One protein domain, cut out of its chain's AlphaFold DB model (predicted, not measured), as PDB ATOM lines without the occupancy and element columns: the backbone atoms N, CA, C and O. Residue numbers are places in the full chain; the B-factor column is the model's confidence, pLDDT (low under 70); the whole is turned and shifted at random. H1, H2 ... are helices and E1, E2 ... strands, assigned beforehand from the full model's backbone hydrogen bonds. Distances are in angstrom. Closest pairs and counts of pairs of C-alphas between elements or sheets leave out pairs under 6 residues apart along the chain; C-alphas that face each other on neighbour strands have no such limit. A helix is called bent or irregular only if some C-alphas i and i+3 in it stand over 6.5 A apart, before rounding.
ATOM      1  N   GLU A  27      -7.724  47.608  47.263       95.56
ATOM      2  CA  GLU A  27      -8.386  48.900  47.199       95.56
ATOM      3  C   GLU A  27      -8.991  49.116  45.814       95.56
ATOM      4  O   GLU A  27      -8.550  48.547  44.809       95.56
ATOM      5  N   SER A  28     -10.022  49.947  45.769       96.69
ATOM      6  CA  SER A  28     -10.720  50.267  44.538       96.69
ATOM      7  C   SER A  28     -11.074  51.738  44.480       96.69
ATOM      8  O   SER A  28     -11.425  52.331  45.501       96.69
ATOM      9  N   THR A  29     -11.090  52.273  43.272       97.94
ATOM     10  CA  THR A  29     -11.523  53.639  42.990       97.94
ATOM     11  C   THR A  29     -12.825  53.587  42.209       97.94
ATOM     12  O   THR A  29     -12.922  52.873  41.208       97.94
ATOM     13  N   GLU A  30     -13.831  54.331  42.665       98.12
ATOM     14  CA  GLU A  30     -15.066  54.509  41.905       98.12
ATOM     15  C   GLU A  30     -14.773  55.310  40.629       98.12
ATOM     16  O   GLU A  30     -14.083  56.330  40.669       98.12
ATOM     17  N   ILE A  31     -15.286  54.842  39.495       98.19
ATOM     18  CA  ILE A  31     -15.164  55.511  38.198       98.19
ATOM     19  C   ILE A  31     -16.547  55.717  37.592       98.19
ATOM     20  O   ILE A  31     -17.448  54.896  37.749       98.19
ATOM     21  N   SER A  32     -16.718  56.825  36.873       98.19
ATOM     22  CA  SER A  32     -18.007  57.110  36.237       98.19
ATOM     23  C   SER A  32     -18.286  56.146  35.074       98.19
ATOM     24  O   SER A  32     -17.349  55.770  34.359       98.19
ATOM     25  N   PRO A  33     -19.558  55.818  34.787       97.62
ATOM     26  CA  PRO A  33     -19.922  55.077  33.579       97.62
ATOM     27  C   PRO A  33     -19.391  55.718  32.297       97.62
ATOM     28  O   PRO A  33     -18.893  55.017  31.421       97.62
ATOM     29  N   LYS A  34     -19.405  57.054  32.215       97.62
ATOM     30  CA  LYS A  34     -18.846  57.792  31.077       97.62
ATOM     31  C   LYS A  34     -17.355  57.510  30.876       97.62
ATOM     32  O   LYS A  34     -16.918  57.364  29.743       97.62
ATOM     33  N   GLN A  35     -16.581  57.445  31.958       97.69
ATOM     34  CA  GLN A  35     -15.157  57.114  31.893       97.69
ATOM     35  C   GLN A  35     -14.941  55.641  31.528       97.69
ATOM     36  O   GLN A  35     -14.037  55.333  30.757       97.69
ATOM     37  N   PHE A  36     -15.760  54.736  32.071       97.75
ATOM     38  CA  PHE A  36     -15.639  53.301  31.819       97.75
ATOM     39  C   PHE A  36     -15.975  52.924  30.367       97.75
ATOM     40  O   PHE A  36     -15.231  52.174  29.747       97.75
ATOM     41  N   PHE A  37     -17.051  53.481  29.805       96.81
ATOM     42  CA  PHE A  37     -17.487  53.239  28.422       96.81
ATOM     43  C   PHE A  37     -16.979  54.297  27.431       96.81
ATOM     44  O   PHE A  37     -17.605  54.523  26.399       96.81
ATOM     45  N   MET A  38     -15.884  54.987  27.753       96.25
ATOM     46  CA  MET A  38     -15.298  55.980  26.858       96.25
ATOM     47  C   MET A  38     -14.763  55.301  25.593       96.25
ATOM     48  O   MET A  38     -14.023  54.322  25.701       96.25
ATOM     49  N   ASP A  39     -15.086  55.850  24.421       94.88
ATOM     50  CA  ASP A  39     -14.512  55.392  23.153       94.88
ATOM     51  C   ASP A  39     -12.983  55.536  23.168       94.88
ATOM     52  O   ASP A  39     -12.439  56.580  23.538       94.88
ATOM     53  N   GLY A  40     -12.289  54.463  22.799       93.25
ATOM     54  CA  GLY A  40     -10.838  54.344  22.912       93.25
ATOM     55  C   GLY A  40     -10.330  54.308  24.358       93.25
ATOM     56  O   GLY A  40      -9.130  54.464  24.576       93.25
ATOM     57  N   GLY A  41     -11.207  54.138  25.349       95.38
ATOM     58  CA  GLY A  41     -10.853  54.036  26.762       95.38
ATOM     59  C   GLY A  41     -10.253  52.680  27.142       95.38
ATOM     60  O   GLY A  41     -10.262  51.730  26.364       95.38
ATOM     61  N   ILE A  42      -9.765  52.572  28.382       94.88
ATOM     62  CA  ILE A  42      -9.041  51.384  28.878       94.88
ATOM     63  C   ILE A  42      -9.878  50.106  28.757       94.88
ATOM     64  O   ILE A  42      -9.355  49.074  28.355       94.88
ATOM     65  N   TYR A  43     -11.172  50.158  29.088       95.25
ATOM     66  CA  TYR A  43     -12.046  48.985  28.998       95.25
ATOM     67  C   TYR A  43     -12.201  48.492  27.555       95.25
ATOM     68  O   TYR A  43     -12.111  47.293  27.307       95.25
ATOM     69  N   GLU A  44     -12.389  49.409  26.605       93.50
ATOM     70  CA  GLU A  44     -12.488  49.059  25.190       93.50
ATOM     71  C   GLU A  44     -11.161  48.520  24.649       93.50
ATOM     72  O   GLU A  44     -11.141  47.468  24.018       93.50
ATOM     73  N   GLN A  45     -10.047  49.196  24.938       91.88
ATOM     74  CA  GLN A  45      -8.721  48.736  24.521       91.88
ATOM     75  C   GLN A  45      -8.410  47.345  25.082       91.88
ATOM     76  O   GLN A  45      -7.934  46.484  24.352       91.88
ATOM     77  N   ALA A  46      -8.739  47.097  26.352       90.31
ATOM     78  CA  ALA A  46      -8.538  45.796  26.980       90.31
ATOM     79  C   ALA A  46      -9.441  44.699  26.392       90.31
ATOM     80  O   ALA A  46      -9.073  43.527  26.422       90.31
ATOM     81  N   PHE A  47     -10.619  45.059  25.873       87.69
ATOM     82  CA  PHE A  47     -11.518  44.127  25.193       87.69
ATOM     83  C   PHE A  47     -10.989  43.720  23.812       87.69
ATOM     84  O   PHE A  47     -11.104  42.554  23.441       87.69
ATOM     85  N   PHE A  48     -10.406  44.669  23.076       87.38
ATOM     86  CA  PHE A  48      -9.878  44.464  21.724       87.38
ATOM     87  C   PHE A  48      -8.392  44.107  21.667       87.38
ATOM     88  O   PHE A  48      -7.828  44.097  20.575       87.38
ATOM     89  N   ASP A  49      -7.731  43.835  22.796       82.81
ATOM     90  CA  ASP A  49      -6.318  43.462  22.756       82.81
ATOM     91  C   ASP A  49      -6.114  42.232  21.857       82.81
ATOM     92  O   ASP A  49      -6.785  41.205  22.004       82.81
ATOM     93  N   ASN A  50      -5.180  42.360  20.910       62.34
ATOM     94  CA  ASN A  50      -4.953  41.435  19.793       62.34
ATOM     95  C   ASN A  50      -4.437  40.044  20.219       62.34
ATOM     96  O   ASN A  50      -4.032  39.252  19.372       62.34
ATOM     97  N   SER A  51      -4.426  39.728  21.518       58.78
ATOM     98  CA  SER A  51      -4.144  38.385  22.029       58.78
ATOM     99  C   SER A  51      -5.316  37.407  21.858       58.78
ATOM    100  O   SER A  51      -5.185  36.240  22.230       58.78
ATOM    101  N   GLN A  52      -6.479  37.874  21.394       57.38
ATOM    102  CA  GLN A  52      -7.674  37.047  21.218       57.38
ATOM    103  C   GLN A  52      -7.708  36.397  19.828       57.38
ATOM    104  O   GLN A  52      -7.506  37.061  18.818       57.38
ATOM    105  N   GLU A  53      -8.031  35.102  19.762       59.16
ATOM    106  CA  GLU A  53      -8.157  34.352  18.495       59.16
ATOM    107  C   GLU A  53      -9.369  34.783  17.646       59.16
ATOM    108  O   GLU A  53      -9.464  34.441  16.470       59.16
ATOM    109  N   THR A  54     -10.328  35.499  18.242       65.81
ATOM    110  CA  THR A  54     -11.553  35.954  17.573       65.81
ATOM    111  C   THR A  54     -11.485  37.453  17.313       65.81
ATOM    112  O   THR A  54     -11.456  38.240  18.257       65.81
ATOM    113  N   ASP A  73     -25.716  54.726  32.559       94.75
ATOM    114  CA  ASP A  73     -25.592  55.911  33.424       94.75
ATOM    115  C   ASP A  73     -25.987  55.667  34.888       94.75
ATOM    116  O   ASP A  73     -25.691  56.492  35.750       94.75
ATOM    117  N   LYS A  74     -26.649  54.542  35.184       94.94
ATOM    118  CA  LYS A  74     -27.062  54.163  36.542       94.94
ATOM    119  C   LYS A  74     -26.097  53.197  37.230       94.94
ATOM    120  O   LYS A  74     -26.351  52.786  38.360       94.94
ATOM    121  N   LEU A  75     -25.031  52.782  36.551       97.69
ATOM    122  CA  LEU A  75     -24.107  51.792  37.090       97.69
ATOM    123  C   LEU A  75     -23.168  52.412  38.116       97.69
ATOM    124  O   LEU A  75     -22.633  53.499  37.910       97.69
ATOM    125  N   ILE A  76     -22.900  51.655  39.177       98.19
ATOM    126  CA  ILE A  76     -21.823  51.950  40.119       98.19
ATOM    127  C   ILE A  76     -20.640  51.069  39.734       98.19
ATOM    128  O   ILE A  76     -20.762  49.840  39.716       98.19
ATOM    129  N   ILE A  77     -19.507  51.684  39.397       98.62
ATOM    130  CA  ILE A  77     -18.348  50.984  38.839       98.62
ATOM    131  C   ILE A  77     -17.123  51.271  39.693       98.62
ATOM    132  O   ILE A  77     -16.783  52.424  39.938       98.62
ATOM    133  N   TYR A  78     -16.424  50.215  40.087       98.62
ATOM    134  CA  TYR A  78     -15.147  50.306  40.781       98.62
ATOM    135  C   TYR A  78     -14.050  49.663  39.946       98.62
ATOM    136  O   TYR A  78     -14.195  48.522  39.503       98.62
ATOM    137  N   SER A  79     -12.948  50.386  39.766       98.06
ATOM    138  CA  SER A  79     -11.688  49.865  39.239       98.06
ATOM    139  C   SER A  79     -10.807  49.449  40.407       98.06
ATOM    140  O   SER A  79     -10.563  50.247  41.310       98.06
ATOM    141  N   TRP A  80     -10.333  48.212  40.398       97.94
ATOM    142  CA  TRP A  80      -9.545  47.645  41.487       97.94
ATOM    143  C   TRP A  80      -8.056  47.732  41.183       97.94
ATOM    144  O   TRP A  80      -7.628  47.477  40.055       97.94
ATOM    145  N   ASN A  81      -7.263  48.041  42.208       95.88
ATOM    146  CA  ASN A  81      -5.825  47.822  42.159       95.88
ATOM    147  C   ASN A  81      -5.583  46.317  41.964       95.88
ATOM    148  O   ASN A  81      -6.152  45.518  42.703       95.88
ATOM    149  N   THR A  82      -4.779  45.913  40.979       95.50
ATOM    150  CA  THR A  82      -4.468  44.497  40.724       95.50
ATOM    151  C   THR A  82      -3.221  44.015  41.475       95.50
ATOM    152  O   THR A  82      -2.990  42.804  41.550       95.50
ATOM    153  N   ASP A  83      -2.436  44.909  42.087       94.88
ATOM    154  CA  ASP A  83      -1.198  44.591  42.825       94.88
ATOM    155  C   ASP A  83      -1.447  43.838  44.134       94.88
ATOM    156  O   ASP A  83      -0.539  43.227  44.701       94.88
ATOM    157  N   PHE A  84      -2.699  43.798  44.599       93.94
ATOM    158  CA  PHE A  84      -3.094  42.994  45.753       93.94
ATOM    159  C   PHE A  84      -2.888  41.490  45.554       93.94
ATOM    160  O   PHE A  84      -2.995  40.750  46.530       93.94
ATOM    161  N   THR A  85      -2.624  41.017  44.333       92.06
ATOM    162  CA  THR A  85      -2.370  39.606  44.046       92.06
ATOM    163  C   THR A  85      -1.264  39.407  43.013       92.06
ATOM    164  O   THR A  85      -1.115  40.179  42.059       92.06
ATOM    165  N   ASN A  86      -0.500  38.325  43.177       89.38
ATOM    166  CA  ASN A  86       0.489  37.896  42.184       89.38
ATOM    167  C   ASN A  86      -0.145  37.235  40.947       89.38
ATOM    168  O   ASN A  86       0.554  37.004  39.965       89.38
ATOM    169  N   TYR A  87      -1.456  36.961  40.969       89.31
ATOM    170  CA  TYR A  87      -2.196  36.402  39.831       89.31
ATOM    171  C   TYR A  87      -2.027  37.238  38.551       89.31
ATOM    172  O   TYR A  87      -1.907  36.691  37.460       89.31
ATOM    173  N   TYR A  88      -1.959  38.560  38.697       91.38
ATOM    174  CA  TYR A  88      -1.862  39.501  37.587       91.38
ATOM    175  C   TYR A  88      -0.419  39.867  37.199       91.38
ATOM    176  O   TYR A  88      -0.249  40.668  36.285       91.38
ATOM    177  N   ASN A  89       0.618  39.308  37.846       90.50
ATOM    178  CA  ASN A  89       2.022  39.687  37.602       90.50
ATOM    179  C   ASN A  89       2.394  39.614  36.115       90.50
ATOM    180  O   ASN A  89       2.807  40.612  35.538       90.50
ATOM    181  N   PHE A  90       2.176  38.456  35.486       87.38
ATOM    182  CA  PHE A  90       2.518  38.257  34.075       87.38
ATOM    183  C   PHE A  90       1.756  39.197  33.141       87.38
ATOM    184  O   PHE A  90       2.306  39.668  32.156       87.38
ATOM    185  N   ALA A  91       0.495  39.487  33.452       88.31
ATOM    186  CA  ALA A  91      -0.317  40.390  32.648       88.31
ATOM    187  C   ALA A  91       0.099  41.860  32.822       88.31
ATOM    188  O   ALA A  91       0.080  42.616  31.858       88.31
ATOM    189  N   ARG A  92       0.533  42.262  34.026       90.38
ATOM    190  CA  ARG A  92       1.118  43.592  34.272       90.38
ATOM    191  C   ARG A  92       2.456  43.793  33.570       90.38
ATOM    192  O   ARG A  92       2.738  44.903  33.141       90.38
ATOM    193  N   GLU A  93       3.270  42.744  33.488       87.38
ATOM    194  CA  GLU A  93       4.517  42.745  32.709       87.38
ATOM    195  C   GLU A  93       4.254  42.671  31.192       87.38
ATOM    196  O   GLU A  93       5.125  43.023  30.400       87.38
ATOM    197  N   GLY A  94       3.061  42.209  30.800       85.25
ATOM    198  CA  GLY A  94       2.576  42.136  29.427       85.25
ATOM    199  C   GLY A  94       1.791  43.378  28.990       85.25
ATOM    200  O   GLY A  94       2.239  44.508  29.163       85.25
ATOM    201  N   HIS A  95       0.622  43.166  28.379       83.81
ATOM    202  CA  HIS A  95      -0.187  44.244  27.786       83.81
ATOM    203  C   HIS A  95      -1.154  44.907  28.783       83.81
ATOM    204  O   HIS A  95      -1.708  45.971  28.504       83.81
ATOM    205  N   GLY A  96      -1.365  44.308  29.957       90.38
ATOM    206  CA  GLY A  96      -2.129  44.929  31.034       90.38
ATOM    207  C   GLY A  96      -2.948  43.954  31.874       90.38
ATOM    208  O   GLY A  96      -3.360  42.881  31.433       90.38
ATOM    209  N   ALA A  97      -3.222  44.369  33.109       93.44
ATOM    210  CA  ALA A  97      -4.062  43.642  34.049       93.44
ATOM    211  C   ALA A  97      -5.131  44.563  34.631       93.44
ATOM    212  O   ALA A  97      -4.812  45.547  35.303       93.44
ATOM    213  N   TYR A  98      -6.393  44.205  34.419       95.06
ATOM    214  CA  TYR A  98      -7.524  45.045  34.771       95.06
ATOM    215  C   TYR A  98      -8.595  44.261  35.520       95.06
ATOM    216  O   TYR A  98      -8.912  43.117  35.184       95.06
ATOM    217  N   LEU A  99      -9.170  44.896  36.536       97.12
ATOM    218  CA  LEU A  99     -10.235  44.328  37.346       97.12
ATOM    219  C   LEU A  99     -11.271  45.403  37.655       97.12
ATOM    220  O   LEU A  99     -10.958  46.425  38.267       97.12
ATOM    221  N   TRP A 100     -12.517  45.139  37.278       98.38
ATOM    222  CA  TRP A 100     -13.651  46.003  37.577       98.38
ATOM    223  C   TRP A 100     -14.777  45.227  38.240       98.38
ATOM    224  O   TRP A 100     -15.066  44.084  37.879       98.38
ATOM    225  N   SER A 101     -15.463  45.885  39.170       98.25
ATOM    226  CA  SER A 101     -16.773  45.450  39.643       98.25
ATOM    227  C   SER A 101     -17.824  46.476  39.264       98.25
ATOM    228  O   SER A 101     -17.640  47.668  39.502       98.25
ATOM    229  N   ILE A 102     -18.931  45.996  38.716       98.38
ATOM    230  CA  ILE A 102     -20.027  46.806  38.201       98.38
ATOM    231  C   ILE A 102     -21.301  46.351  38.898       98.38
ATOM    232  O   ILE A 102     -21.675  45.178  38.817       98.38
ATOM    233  N   TYR A 103     -21.974  47.277  39.569       97.88
ATOM    234  CA  TYR A 103     -23.274  47.036  40.172       97.88
ATOM    235  C   TYR A 103     -24.368  47.770  39.397       97.88
ATOM    236  O   TYR A 103     -24.342  48.993  39.261       97.88
ATOM    237  N   ASP A 104     -25.329  46.995  38.902       96.44
ATOM    238  CA  ASP A 104     -26.583  47.464  38.322       96.44
ATOM    239  C   ASP A 104     -27.688  47.269  39.367       96.44
ATOM    240  O   ASP A 104     -28.183  46.153  39.576       96.44
ATOM    241  N   SER A 105     -28.048  48.352  40.058       92.69
ATOM    242  CA  SER A 105     -29.068  48.325  41.109       92.69
ATOM    243  C   SER A 105     -30.474  48.081  40.565       92.69
ATOM    244  O   SER A 105     -31.292  47.471  41.249       92.69
ATOM    245  N   GLU A 106     -30.755  48.510  39.334       93.69
ATOM    246  CA  GLU A 106     -32.077  48.381  38.706       93.69
ATOM    247  C   GLU A 106     -32.394  46.916  38.393       93.69
ATOM    248  O   GLU A 106     -33.536  46.473  38.508       93.69
ATOM    249  N   ARG A 107     -31.364  46.149  38.018       92.69
ATOM    250  CA  ARG A 107     -31.474  44.720  37.693       92.69
ATOM    251  C   ARG A 107     -31.012  43.809  38.829       92.69
ATOM    252  O   ARG A 107     -31.038  42.590  38.666       92.69
ATOM    253  N   ASN A 108     -30.566  44.386  39.948       92.75
ATOM    254  CA  ASN A 108     -29.916  43.696  41.062       92.75
ATOM    255  C   ASN A 108     -28.815  42.724  40.590       92.75
ATOM    256  O   ASN A 108     -28.770  41.555  40.989       92.75
ATOM    257  N   LYS A 109     -27.949  43.201  39.690       95.50
ATOM    258  CA  LYS A 109     -26.893  42.399  39.068       95.50
ATOM    259  C   LYS A 109     -25.524  42.951  39.434       95.50
ATOM    260  O   LYS A 109     -25.250  44.133  39.261       95.50
ATOM    261  N   PHE A 110     -24.653  42.065  39.902       96.31
ATOM    262  CA  PHE A 110     -23.251  42.362  40.162       96.31
ATOM    263  C   PHE A 110     -22.389  41.616  39.145       96.31
ATOM    264  O   PHE A 110     -22.447  40.389  39.061       96.31
ATOM    265  N   THR A 111     -21.614  42.360  38.365       96.88
ATOM    266  CA  THR A 111     -20.724  41.825  37.335       96.88
ATOM    267  C   THR A 111     -19.282  42.115  37.729       96.88
ATOM    268  O   THR A 111     -18.959  43.232  38.125       96.88
ATOM    269  N   VAL A 112     -18.409  41.119  37.592       97.12
ATOM    270  CA  VAL A 112     -16.959  41.287  37.733       97.12
ATOM    271  C   VAL A 112     -16.329  41.044  36.373       97.12
ATOM    272  O   VAL A 112     -16.578  40.006  35.761       97.12
ATOM    273  N   ILE A 113     -15.526  41.996  35.914       95.12
ATOM    274  CA  ILE A 113     -14.740  41.878  34.687       95.12
ATOM    275  C   ILE A 113     -13.277  41.810  35.108       95.12
ATOM    276  O   ILE A 113     -12.766  42.748  35.713       95.12
ATOM    277  N   SER A 114     -12.623  40.693  34.807       93.81
ATOM    278  CA  SER A 114     -11.198  40.478  35.059       93.81
ATOM    279  C   SER A 114     -10.519  40.173  33.735       93.81
ATOM    280  O   SER A 114     -10.839  39.165  33.108       93.81
ATOM    281  N   ILE A 115      -9.576  41.020  33.337       90.00
ATOM    282  CA  ILE A 115      -8.817  40.877  32.097       90.00
ATOM    283  C   ILE A 115      -7.332  40.808  32.453       90.00
ATOM    284  O   ILE A 115      -6.809  41.673  33.154       90.00
ATOM    285  N   ALA A 116      -6.662  39.758  31.986       88.94
ATOM    286  CA  ALA A 116      -5.230  39.546  32.146       88.94
ATOM    287  C   ALA A 116      -4.629  39.322  30.753       88.94
ATOM    288  O   ALA A 116      -4.812  38.254  30.173       88.94
ATOM    289  N   LEU A 117      -3.961  40.342  30.216       85.62
ATOM    290  CA  LEU A 117      -3.411  40.343  28.865       85.62
ATOM    291  C   LEU A 117      -1.926  39.993  28.921       85.62
ATOM    292  O   LEU A 117      -1.088  40.790  29.348       85.62
ATOM    293  N   VAL A 118      -1.607  38.764  28.532       80.88
ATOM    294  CA  VAL A 118      -0.244  38.228  28.541       80.88
ATOM    295  C   VAL A 118       0.325  38.213  27.128       80.88
ATOM    296  O   VAL A 118      -0.390  37.918  26.172       80.88
TER     297      VAL A 118
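This is residues 27 to 54 and 73 to 118 of the 121 residues of an uncharacterized protein of Enterococcus mundtii QU 25 (UniProt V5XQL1). One twisted sheet of four strands, with a long hairpin of E3 and E4 along one edge and the shorter E2 and E1 beside it, has H2 across one face and H3 over the opposite face near one end of the hairpin. The short H1 only grazes the sheet. The 74 printed residues hold E1, H1, H2, E2, H3, E3, E4 along the chain; the sheet's order is E1, E2, E3, E4, antiparallel throughout. The class is mixed, helices and strands; the whole is compact, radius of gyration of the C-alphas 12.9 A, spans 36 by 28 by 18 A.

In the hairpin of E3, residues 96 to 104, and E4, residues 109 to 117, N 100 and O 113 are 2.9 A apart, within hydrogen-bond range. E2, residues 76 to 80, is antiparallel to E3, with N 78 and O 101 at 2.9 A. E1, residues 28 to 31, is antiparallel to E2, with N 29 and O 79 at 2.9 A. H2, residues 42 to 47, runs across the strands at a height over the sheet of 9.0 A; its closest C-alphas to E4 are Ala 46 and Ile 115, 7.1 A. H3, residues 86 to 93, is on the opposite face at a height of 7.2 A; the C-alphas of Ala 91 and Leu 117 in E4 are closest, 4.9 A. H1, residues 33 to 36, is close to but not clearly touching H2, Phe 36 and Tyr 43 having the closest C-alphas, 6.3 A. Every O i to N i+4 pair is within hydrogen-bond range in H2, 2 of 4 in H3; H1 is too short for one.

E1 begins at C-alpha 28 (-10.720, 50.267, 44.538), and E4 ends at C-alpha 117 (-3.411, 40.343, 28.865). From first to last C-alpha E3 measures 25.6 A, E4 25.7 A, E2 13.1 A and H3 11.4 A. H3 is irregular: C-alphas 87 and 90 are 7.7 A apart.

The farthest C-alphas, of Glu 93 and Glu 106, are 37.5 A apart. Residues 55 to 72 are not printed, and the gap from C-alpha 54 to C-alpha 73 is 29.1 A. The links printed whole are tight. Confidence is under 70 at residues 50 to 54.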